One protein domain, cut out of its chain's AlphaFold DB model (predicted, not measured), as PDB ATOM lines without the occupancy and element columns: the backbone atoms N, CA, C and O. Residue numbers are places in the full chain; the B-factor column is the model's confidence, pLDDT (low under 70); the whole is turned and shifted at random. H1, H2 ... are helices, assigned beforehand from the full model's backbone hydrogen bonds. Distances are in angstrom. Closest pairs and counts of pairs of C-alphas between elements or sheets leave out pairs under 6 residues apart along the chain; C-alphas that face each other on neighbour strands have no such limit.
ATOM      1  N   GLN A  62      29.364  54.052  79.254       62.88
ATOM      2  CA  GLN A  62      30.670  54.309  78.640       62.88
ATOM      3  C   GLN A  62      31.442  53.011  78.351       62.88
ATOM      4  O   GLN A  62      32.089  52.896  77.305       62.88
ATOM      5  N   GLU A  63      31.351  52.025  79.244       67.75
ATOM      6  CA  GLU A  63      31.913  50.683  79.048       67.75
ATOM      7  C   GLU A  63      31.225  49.959  77.881       67.75
ATOM      8  O   GLU A  63      31.901  49.412  77.013       67.75
ATOM      9  N   GLU A  64      29.896  50.050  77.779       70.38
ATOM     10  CA  GLU A  64      29.111  49.448  76.695       70.38
ATOM     11  C   GLU A  64      29.412  50.089  75.328       70.38
ATOM     12  O   GLU A  64      29.589  49.392  74.325       70.38
ATOM     13  N   ALA A  65      29.600  51.414  75.286       76.31
ATOM     14  CA  ALA A  65      30.050  52.113  74.083       76.31
ATOM     15  C   ALA A  65      31.482  51.721  73.665       76.31
ATOM     16  O   ALA A  65      31.782  51.633  72.472       76.31
ATOM     17  N   SER A  66      32.367  51.468  74.631       72.19
ATOM     18  CA  SER A  66      33.750  51.040  74.376       72.19
ATOM     19  C   SER A  66      33.811  49.586  73.897       72.19
ATOM     20  O   SER A  66      34.558  49.268  72.972       72.19
ATOM     21  N   PHE A  67      32.957  48.721  74.449       76.50
ATOM     22  CA  PHE A  67      32.797  47.338  74.010       76.50
ATOM     23  C   PHE A  67      32.241  47.256  72.584       76.50
ATOM     24  O   PHE A  67      32.753  46.498  71.762       76.50
ATOM     25  N   LYS A  68      31.262  48.106  72.239       82.81
ATOM     26  CA  LYS A  68      30.737  48.202  70.869       82.81
ATOM     27  C   LYS A  68      31.826  48.572  69.855       82.81
ATOM     28  O   LYS A  68      31.938  47.920  68.822       82.81
ATOM     29  N   LYS A  69      32.681  49.548  70.179       80.69
ATOM     30  CA  LYS A  69      33.830  49.931  69.334       80.69
ATOM     31  C   LYS A  69      34.842  48.796  69.169       80.69
ATOM     32  O   LYS A  69      35.364  48.602  68.078       80.69
ATOM     33  N   PHE A  70      35.103  48.035  70.230       77.31
ATOM     34  CA  PHE A  70      35.968  46.857  70.167       77.31
ATOM     35  C   PHE A  70      35.387  45.763  69.259       77.31
ATOM     36  O   PHE A  70      36.113  45.195  68.445       77.31
ATOM     37  N   LEU A  71      34.077  45.506  69.335       77.25
ATOM     38  CA  LEU A  71      33.404  44.577  68.424       77.25
ATOM     39  C   LEU A  71      33.478  45.045  66.968       77.25
ATOM     40  O   LEU A  71      33.680  44.225  66.079       77.25
ATOM     41  N   ASP A  72      33.340  46.344  66.715       78.06
ATOM     42  CA  ASP A  72      33.427  46.890  65.359       78.06
ATOM     43  C   ASP A  72      34.863  46.835  64.802       78.06
ATOM     44  O   ASP A  72      35.050  46.509  63.630       78.06
ATOM     45  N   LEU A  73      35.881  47.021  65.650       72.06
ATOM     46  CA  LEU A  73      37.282  46.766  65.295       72.06
ATOM     47  C   LEU A  73      37.539  45.282  65.006       72.06
ATOM     48  O   LEU A  73      38.191  44.957  64.020       72.06
ATOM     49  N   LEU A  74      36.997  44.365  65.812       64.62
ATOM     50  CA  LEU A  74      37.107  42.926  65.550       64.62
ATOM     51  C   LEU A  74      36.430  42.521  64.236       64.62
ATOM     52  O   LEU A  74      36.974  41.687  63.514       64.62
ATOM     53  N   LYS A  75      35.285  43.129  63.897       67.25
ATOM     54  CA  LYS A  75      34.623  42.936  62.597       67.25
ATOM     55  C   LYS A  75      35.451  43.469  61.428       67.25
ATOM     56  O   LYS A  75      35.346  42.920  60.343       67.25
ATOM     57  N   GLN A  76      36.243  44.526  61.624       63.41
ATOM     58  CA  GLN A  76      37.163  45.038  60.600       63.41
ATOM     59  C   GLN A  76      38.444  44.203  60.477       63.41
ATOM     60  O   GLN A  76      38.972  44.051  59.380       63.41
ATOM     61  N   VAL A  77      38.960  43.669  61.588       59.75
ATOM     62  CA  VAL A  77      40.193  42.860  61.616       59.75
ATOM     63  C   VAL A  77      39.942  41.444  61.084       59.75
ATOM     64  O   VAL A  77      40.813  40.859  60.437       59.75
ATOM     65  N   GLN A  78      38.739  40.902  61.273       57.03
ATOM     66  CA  GLN A  78      38.303  39.713  60.552       57.03
ATOM     67  C   GLN A  78      37.812  40.119  59.162       57.03
ATOM     68  O   GLN A  78      36.651  40.482  59.040       57.03
ATOM     69  N   LEU A  79      38.700  40.080  58.156       55.50
ATOM     70  CA  LEU A  79      38.447  39.696  56.743       55.50
ATOM     71  C   LEU A  79      39.546  40.174  55.753       55.50
ATOM     72  O   LEU A  79      39.247  40.470  54.603       55.50
ATOM     73  N   ASN A  80      40.831  40.189  56.132       55.56
ATOM     74  CA  ASN A  80      41.931  40.231  55.138       55.56
ATOM     75  C   ASN A  80      42.692  38.906  54.995       55.56
ATOM     76  O   ASN A  80      43.664  38.815  54.253       55.56
ATOM     77  N   LEU A  81      42.227  37.857  55.665       59.34
ATOM     78  CA  LEU A  81      42.621  36.487  55.378       59.34
ATOM     79  C   LEU A  81      41.341  35.754  54.984       59.34
ATOM     80  O   LEU A  81      40.400  35.745  55.786       59.34
ATOM     81  N   PRO A  82      41.244  35.168  53.780       64.94
ATOM     82  CA  PRO A  82      40.147  34.267  53.491       64.94
ATOM     83  C   PRO A  82      40.277  33.110  54.481       64.94
ATOM     84  O   PRO A  82      41.186  32.291  54.401       64.94
ATOM     85  N   LEU A  83      39.376  33.075  55.463       58.22
ATOM     86  CA  LEU A  83      39.289  32.040  56.496       58.22
ATOM     87  C   LEU A  83      39.401  30.630  55.880       58.22
ATOM     88  O   LEU A  83      39.981  29.725  56.461       58.22
ATOM     89  N   ILE A  84      38.897  30.485  54.656       59.47
ATOM     90  CA  ILE A  84      38.986  29.300  53.806       59.47
ATOM     91  C   ILE A  84      40.423  28.821  53.535       59.47
ATOM     92  O   ILE A  84      40.649  27.616  53.617       59.47
ATOM     93  N   ASP A  85      41.389  29.709  53.294       61.47
ATOM     94  CA  ASP A  85      42.772  29.324  52.967       61.47
ATOM     95  C   ASP A  85      43.521  28.849  54.219       61.47
ATOM     96  O   ASP A  85      44.247  27.853  54.194       61.47
ATOM     97  N   ILE A  86      43.276  29.505  55.358       62.66
ATOM     98  CA  ILE A  86      43.817  29.085  56.659       62.66
ATOM     99  C   ILE A  86      43.237  27.723  57.045       62.66
ATOM    100  O   ILE A  86      43.972  26.826  57.457       62.66
ATOM    101  N   LEU A  87      41.930  27.534  56.863       60.12
ATOM    102  CA  LEU A  87      41.263  26.280  57.193       60.12
ATOM    103  C   LEU A  87      41.662  25.137  56.250       60.12
ATOM    104  O   LEU A  87      41.780  24.007  56.710       60.12
ATOM    105  N   GLN A  88      41.934  25.405  54.967       61.03
ATOM    106  CA  GLN A  88      42.502  24.407  54.050       61.03
ATOM    107  C   GLN A  88      43.933  23.997  54.426       61.03
ATOM    108  O   GLN A  88      44.303  22.843  54.209       61.03
ATOM    109  N   SER A  89      44.721  24.900  55.018       60.94
ATOM    110  CA  SER A  89      46.097  24.611  55.443       60.94
ATOM    111  C   SER A  89      46.198  23.694  56.673       60.94
ATOM    112  O   SER A  89      47.239  23.068  56.885       60.94
ATOM    113  N   VAL A  90      45.117  23.549  57.457       67.19
ATOM    114  CA  VAL A  90      45.074  22.674  58.639       67.19
ATOM    115  C   VAL A  90      44.105  21.506  58.404       67.19
ATOM    116  O   VAL A  90      42.930  21.567  58.768       67.19
ATOM    117  N   PRO A  91      44.572  20.379  57.833       57.41
ATOM    118  CA  PRO A  91      43.698  19.266  57.447       57.41
ATOM    119  C   PRO A  91      42.953  18.609  58.623       57.41
ATOM    120  O   PRO A  91      41.916  17.975  58.422       57.41
ATOM    121  N   LYS A  92      43.446  18.773  59.859       65.12
ATOM    122  CA  LYS A  92      42.786  18.274  61.077       65.12
ATOM    123  C   LYS A  92      41.521  19.071  61.421       65.12
ATOM    124  O   LYS A  92      40.540  18.478  61.869       65.12
ATOM    125  N   ASP A  93      41.516  20.368  61.124       61.09
ATOM    126  CA  ASP A  93      40.424  21.275  61.479       61.09
ATOM    127  C   ASP A  93      39.283  21.208  60.462       61.09
ATOM    128  O   ASP A  93      38.120  21.320  60.835       61.09
ATOM    129  N   VAL A  94      39.574  20.902  59.189       68.81
ATOM    130  CA  VAL A  94      38.544  20.707  58.151       68.81
ATOM    131  C   VAL A  94      37.568  19.590  58.522       68.81
ATOM    132  O   VAL A  94      36.365  19.729  58.305       68.81
ATOM    133  N   LYS A  95      38.061  18.476  59.082       75.81
ATOM    134  CA  LYS A  95      37.201  17.365  59.513       75.81
ATOM    135  C   LYS A  95      36.291  17.798  60.660       75.81
ATOM    136  O   LYS A  95      35.087  17.592  60.591       75.81
ATOM    137  N   TYR A  96      36.865  18.453  61.664       71.50
ATOM    138  CA  TYR A  96      36.123  18.928  62.826       71.50
ATOM    139  C   TYR A  96      35.079  19.988  62.452       71.50
ATOM    140  O   TYR A  96      33.942  19.935  62.910       71.50
ATOM    141  N   LEU A  97      35.417  20.907  61.548       75.19
ATOM    142  CA  LEU A  97      34.480  21.899  61.030       75.19
ATOM    143  C   LEU A  97      33.374  21.272  60.184       75.19
ATOM    144  O   LEU A  97      32.218  21.660  60.328       75.19
ATOM    145  N   LYS A  98      33.690  20.281  59.341       78.94
ATOM    146  CA  LYS A  98      32.666  19.506  58.626       78.94
ATOM    147  C   LYS A  98      31.736  18.791  59.597       78.94
ATOM    148  O   LYS A  98      30.529  18.842  59.394       78.94
ATOM    149  N   ASP A  99      32.273  18.200  60.659       78.81
ATOM    150  CA  ASP A  99      31.477  17.530  61.687       78.81
ATOM    151  C   ASP A  99      30.598  18.528  62.459       78.81
ATOM    152  O   ASP A  99      29.428  18.238  62.707       78.81
ATOM    153  N   ILE A 100      31.093  19.730  62.777       79.44
ATOM    154  CA  ILE A 100      30.293  20.800  63.399       79.44
ATOM    155  C   ILE A 100      29.180  21.269  62.462       79.44
ATOM    156  O   ILE A 100      28.034  21.397  62.889       79.44
ATOM    157  N   VAL A 101      29.489  21.519  61.187       79.94
ATOM    158  CA  VAL A 101      28.503  21.978  60.198       79.94
ATOM    159  C   VAL A 101      27.451  20.895  59.948       79.94
ATOM    160  O   VAL A 101      26.261  21.203  59.929       79.94
ATOM    161  N   ALA A 102      27.864  19.631  59.836       81.81
ATOM    162  CA  ALA A 102      26.966  18.493  59.656       81.81
ATOM    163  C   ALA A 102      26.070  18.245  60.881       81.81
ATOM    164  O   ALA A 102      24.919  17.843  60.734       81.81
ATOM    165  N   ASN A 103      26.568  18.518  62.092       79.38
ATOM    166  CA  ASN A 103      25.822  18.334  63.339       79.38
ATOM    167  C   ASN A 103      25.211  19.633  63.893       79.38
ATOM    168  O   ASN A 103      24.698  19.625  65.013       79.38
ATOM    169  N   LYS A 104      25.216  20.732  63.125       81.56
ATOM    170  CA  LYS A 104      24.732  22.050  63.564       81.56
ATOM    171  C   LYS A 104      23.318  21.983  64.147       81.56
ATOM    172  O   LYS A 104      23.089  22.527  65.221       81.56
ATOM    173  N   ASN A 105      22.409  21.265  63.483       79.56
ATOM    174  CA  ASN A 105      21.014  21.135  63.918       79.56
ATOM    175  C   ASN A 105      20.896  20.393  65.257       79.56
ATOM    176  O   ASN A 105      20.177  20.830  66.151       79.56
ATOM    177  N   ARG A 106      21.681  19.326  65.441       81.00
ATOM    178  CA  ARG A 106      21.709  18.562  66.696       81.00
ATOM    179  C   ARG A 106      22.270  19.403  67.835       81.00
ATOM    180  O   ARG A 106      21.725  19.384  68.928       81.00
ATOM    181  N   LEU A 107      23.332  20.170  67.585       79.38
ATOM    182  CA  LEU A 107      23.905  21.081  68.579       79.38
ATOM    183  C   LEU A 107      22.908  22.174  68.986       79.38
ATOM    184  O   LEU A 107      22.800  22.475  70.173       79.38
ATOM    185  N   THR A 108      22.142  22.725  68.038       76.62
ATOM    186  CA  THR A 108      21.073  23.685  68.353       76.62
ATOM    187  C   THR A 108      19.917  23.042  69.109       76.62
ATOM    188  O   THR A 108      19.445  23.629  70.070       76.62
ATOM    189  N   GLU A 109      19.492  21.831  68.745       77.75
ATOM    190  CA  GLU A 109      18.454  21.088  69.470       77.75
ATOM    191  C   GLU A 109      18.889  20.782  70.904       77.75
ATOM    192  O   GLU A 109      18.141  21.060  71.836       77.75
ATOM    193  N   TYR A 110      20.119  20.296  71.106       77.31
ATOM    194  CA  TYR A 110      20.667  20.080  72.445       77.31
ATOM    195  C   TYR A 110      20.729  21.379  73.245       77.31
ATOM    196  O   TYR A 110      20.308  21.379  74.395       77.31
ATOM    197  N   ALA A 111      21.190  22.484  72.649       75.94
ATOM    198  CA  ALA A 111      21.227  23.788  73.309       75.94
ATOM    199  C   ALA A 111      19.822  24.315  73.661       75.94
ATOM    200  O   ALA A 111      19.628  24.906  74.721       75.94
ATOM    201  N   ILE A 112      18.827  24.084  72.800       77.56
ATOM    202  CA  ILE A 112      17.429  24.456  73.053       77.56
ATOM    203  C   ILE A 112      16.842  23.584  74.165       77.56
ATOM    204  O   ILE A 112      16.177  24.109  75.054       77.56
ATOM    205  N   VAL A 113      17.099  22.274  74.164       75.88
ATOM    206  CA  VAL A 113      16.620  21.349  75.200       75.88
ATOM    207  C   VAL A 113      17.265  21.659  76.548       75.88
ATOM    208  O   VAL A 113      16.550  21.709  77.546       75.88
ATOM    209  N   THR A 114      18.572  21.934  76.600       74.62
ATOM    210  CA  THR A 114      19.255  22.306  77.848       74.62
ATOM    211  C   THR A 114      18.774  23.651  78.375       74.62
ATOM    212  O   THR A 114      18.455  23.741  79.558       74.62
ATOM    213  N   LEU A 115      18.616  24.665  77.514       71.25
ATOM    214  CA  LEU A 115      18.045  25.955  77.905       71.25
ATOM    215  C   LEU A 115      16.602  25.788  78.394       71.25
ATOM    216  O   LEU A 115      16.234  26.335  79.426       71.25
ATOM    217  N   THR A 116      15.788  24.993  77.696       76.12
ATOM    218  CA  THR A 116      14.395  24.735  78.081       76.12
ATOM    219  C   THR A 116      14.337  23.996  79.410       76.12
ATOM    220  O   THR A 116      13.549  24.373  80.267       76.12
ATOM    221  N   GLN A 117      15.186  22.996  79.640       71.62
ATOM    222  CA  GLN A 117      15.254  22.274  80.909       71.62
ATOM    223  C   GLN A 117      15.731  23.180  82.048       71.62
ATOM    224  O   GLN A 117      15.133  23.167  83.122       71.62
ATOM    225  N   GLU A 118      16.757  24.000  81.830       72.06
ATOM    226  CA  GLU A 118      17.278  24.939  82.827       72.06
ATOM    227  C   GLU A 118      16.257  26.040  83.144       72.06
ATOM    228  O   GLU A 118      15.990  26.323  84.313       72.06
ATOM    229  N   CYS A 119      15.609  26.602  82.119       67.06
ATOM    230  CA  CYS A 119      14.499  27.536  82.265       67.06
ATOM    231  C   CYS A 119      13.328  26.876  82.982       67.06
ATOM    232  O   CYS A 119      12.817  27.459  83.923       67.06
ATOM    233  N   THR A 120      12.933  25.653  82.633       67.50
ATOM    234  CA  THR A 120      11.833  24.951  83.312       67.50
ATOM    235  C   THR A 120      12.192  24.651  84.767       67.50
ATOM    236  O   THR A 120      11.344  24.785  85.637       67.50
ATOM    237  N   SER A 121      13.449  24.321  85.067       64.38
ATOM    238  CA  SER A 121      13.928  24.073  86.435       64.38
ATOM    239  C   SER A 121      13.956  25.351  87.280       64.38
ATOM    240  O   SER A 121      13.630  25.313  88.461       64.38
ATOM    241  N   LYS A 122      14.304  26.492  86.672       64.88
ATOM    242  CA  LYS A 122      14.309  27.816  87.316       64.88
ATOM    243  C   LYS A 122      12.913  28.455  87.401       64.88
ATOM    244  O   LYS A 122      12.642  29.176  88.353       64.88
ATOM    245  N   ILE A 123      12.040  28.196  86.421       66.75
ATOM    246  CA  ILE A 123      10.651  28.693  86.307       66.75
ATOM    247  C   ILE A 123       9.666  27.780  87.039       66.75
ATOM    248  O   ILE A 123       8.547  28.209  87.331       66.75
ATOM    249  N   GLN A 124      10.057  26.548  87.393       62.34
ATOM    250  CA  GLN A 124       9.391  25.774  88.437       62.34
ATOM    251  C   GLN A 124       9.510  26.561  89.749       62.34
ATOM    252  O   GLN A 124      10.342  26.291  90.608       62.34
TER     253      GLN A 124
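Overview. This is residues 62 to 124 of the 215 residues of a protein of Capsicum annuum (UniProt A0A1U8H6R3). Four helices follow one another in an open, flat arch, with H1 and H4 as two long arms and the shorter H2 and H3 along the bend between them. The middle of the arch is empty, and the arms H1 and H4 are apart. The printed part has 63 residues, with four named helices in the order H1, H2, H3, H4 and no named strand; its class is all helix. It is extended, with a radius of gyration of the C-alphas of 18.1 A, and spans 49 by 41 by 14 A.

Along the chain. H1, residues 62 to 77, begins with C-alpha 62 at (30.670, 54.309, 78.640) and is 22.6 A long from first to last C-alpha. H2, residues 83 to 89, is 10.1 A long. H3, residues 91 to 102, begins with C-alpha 91 at (43.698, 19.266, 57.447) and is 16.9 A long. H4, residues 104 to 123, is the longest helix at 27.6 A and ends with C-alpha 123 at (10.651, 28.693, 86.307).

Arrangement. H1 touches no helix and is apart from H2, H3 and H4. H2 and H3 only just touch, with 3 pairs of C-alphas within 8 A, and touch only at the corner by their link. Their closest C-alphas are those of Leu 87 and Val 94, 6.3 A apart, and H3 touches H2 with residues 93 to 94 alone. Their lines stand at a steep tilt of 48 degrees, opposite ways. H3 and H4 meet only through their link, while H2 and H4 are apart. Every O i to N i+4 pair is within hydrogen-bond range in H1, H2 and H4; in H3, 6 of 8 are.

Size, cuts and confidence. The C-alphas farthest apart, those of Ser 89 and Gln 124, are 49.4 A apart. The printed part has no cut, and its three links are tight. Residues 62 to 83, 88 to 93 and 98 to 124 stand free. The mean pLDDT of the printed part is 70.3, and it is under 70 at residues 62 to 63, 74 to 94 and 119 to 124.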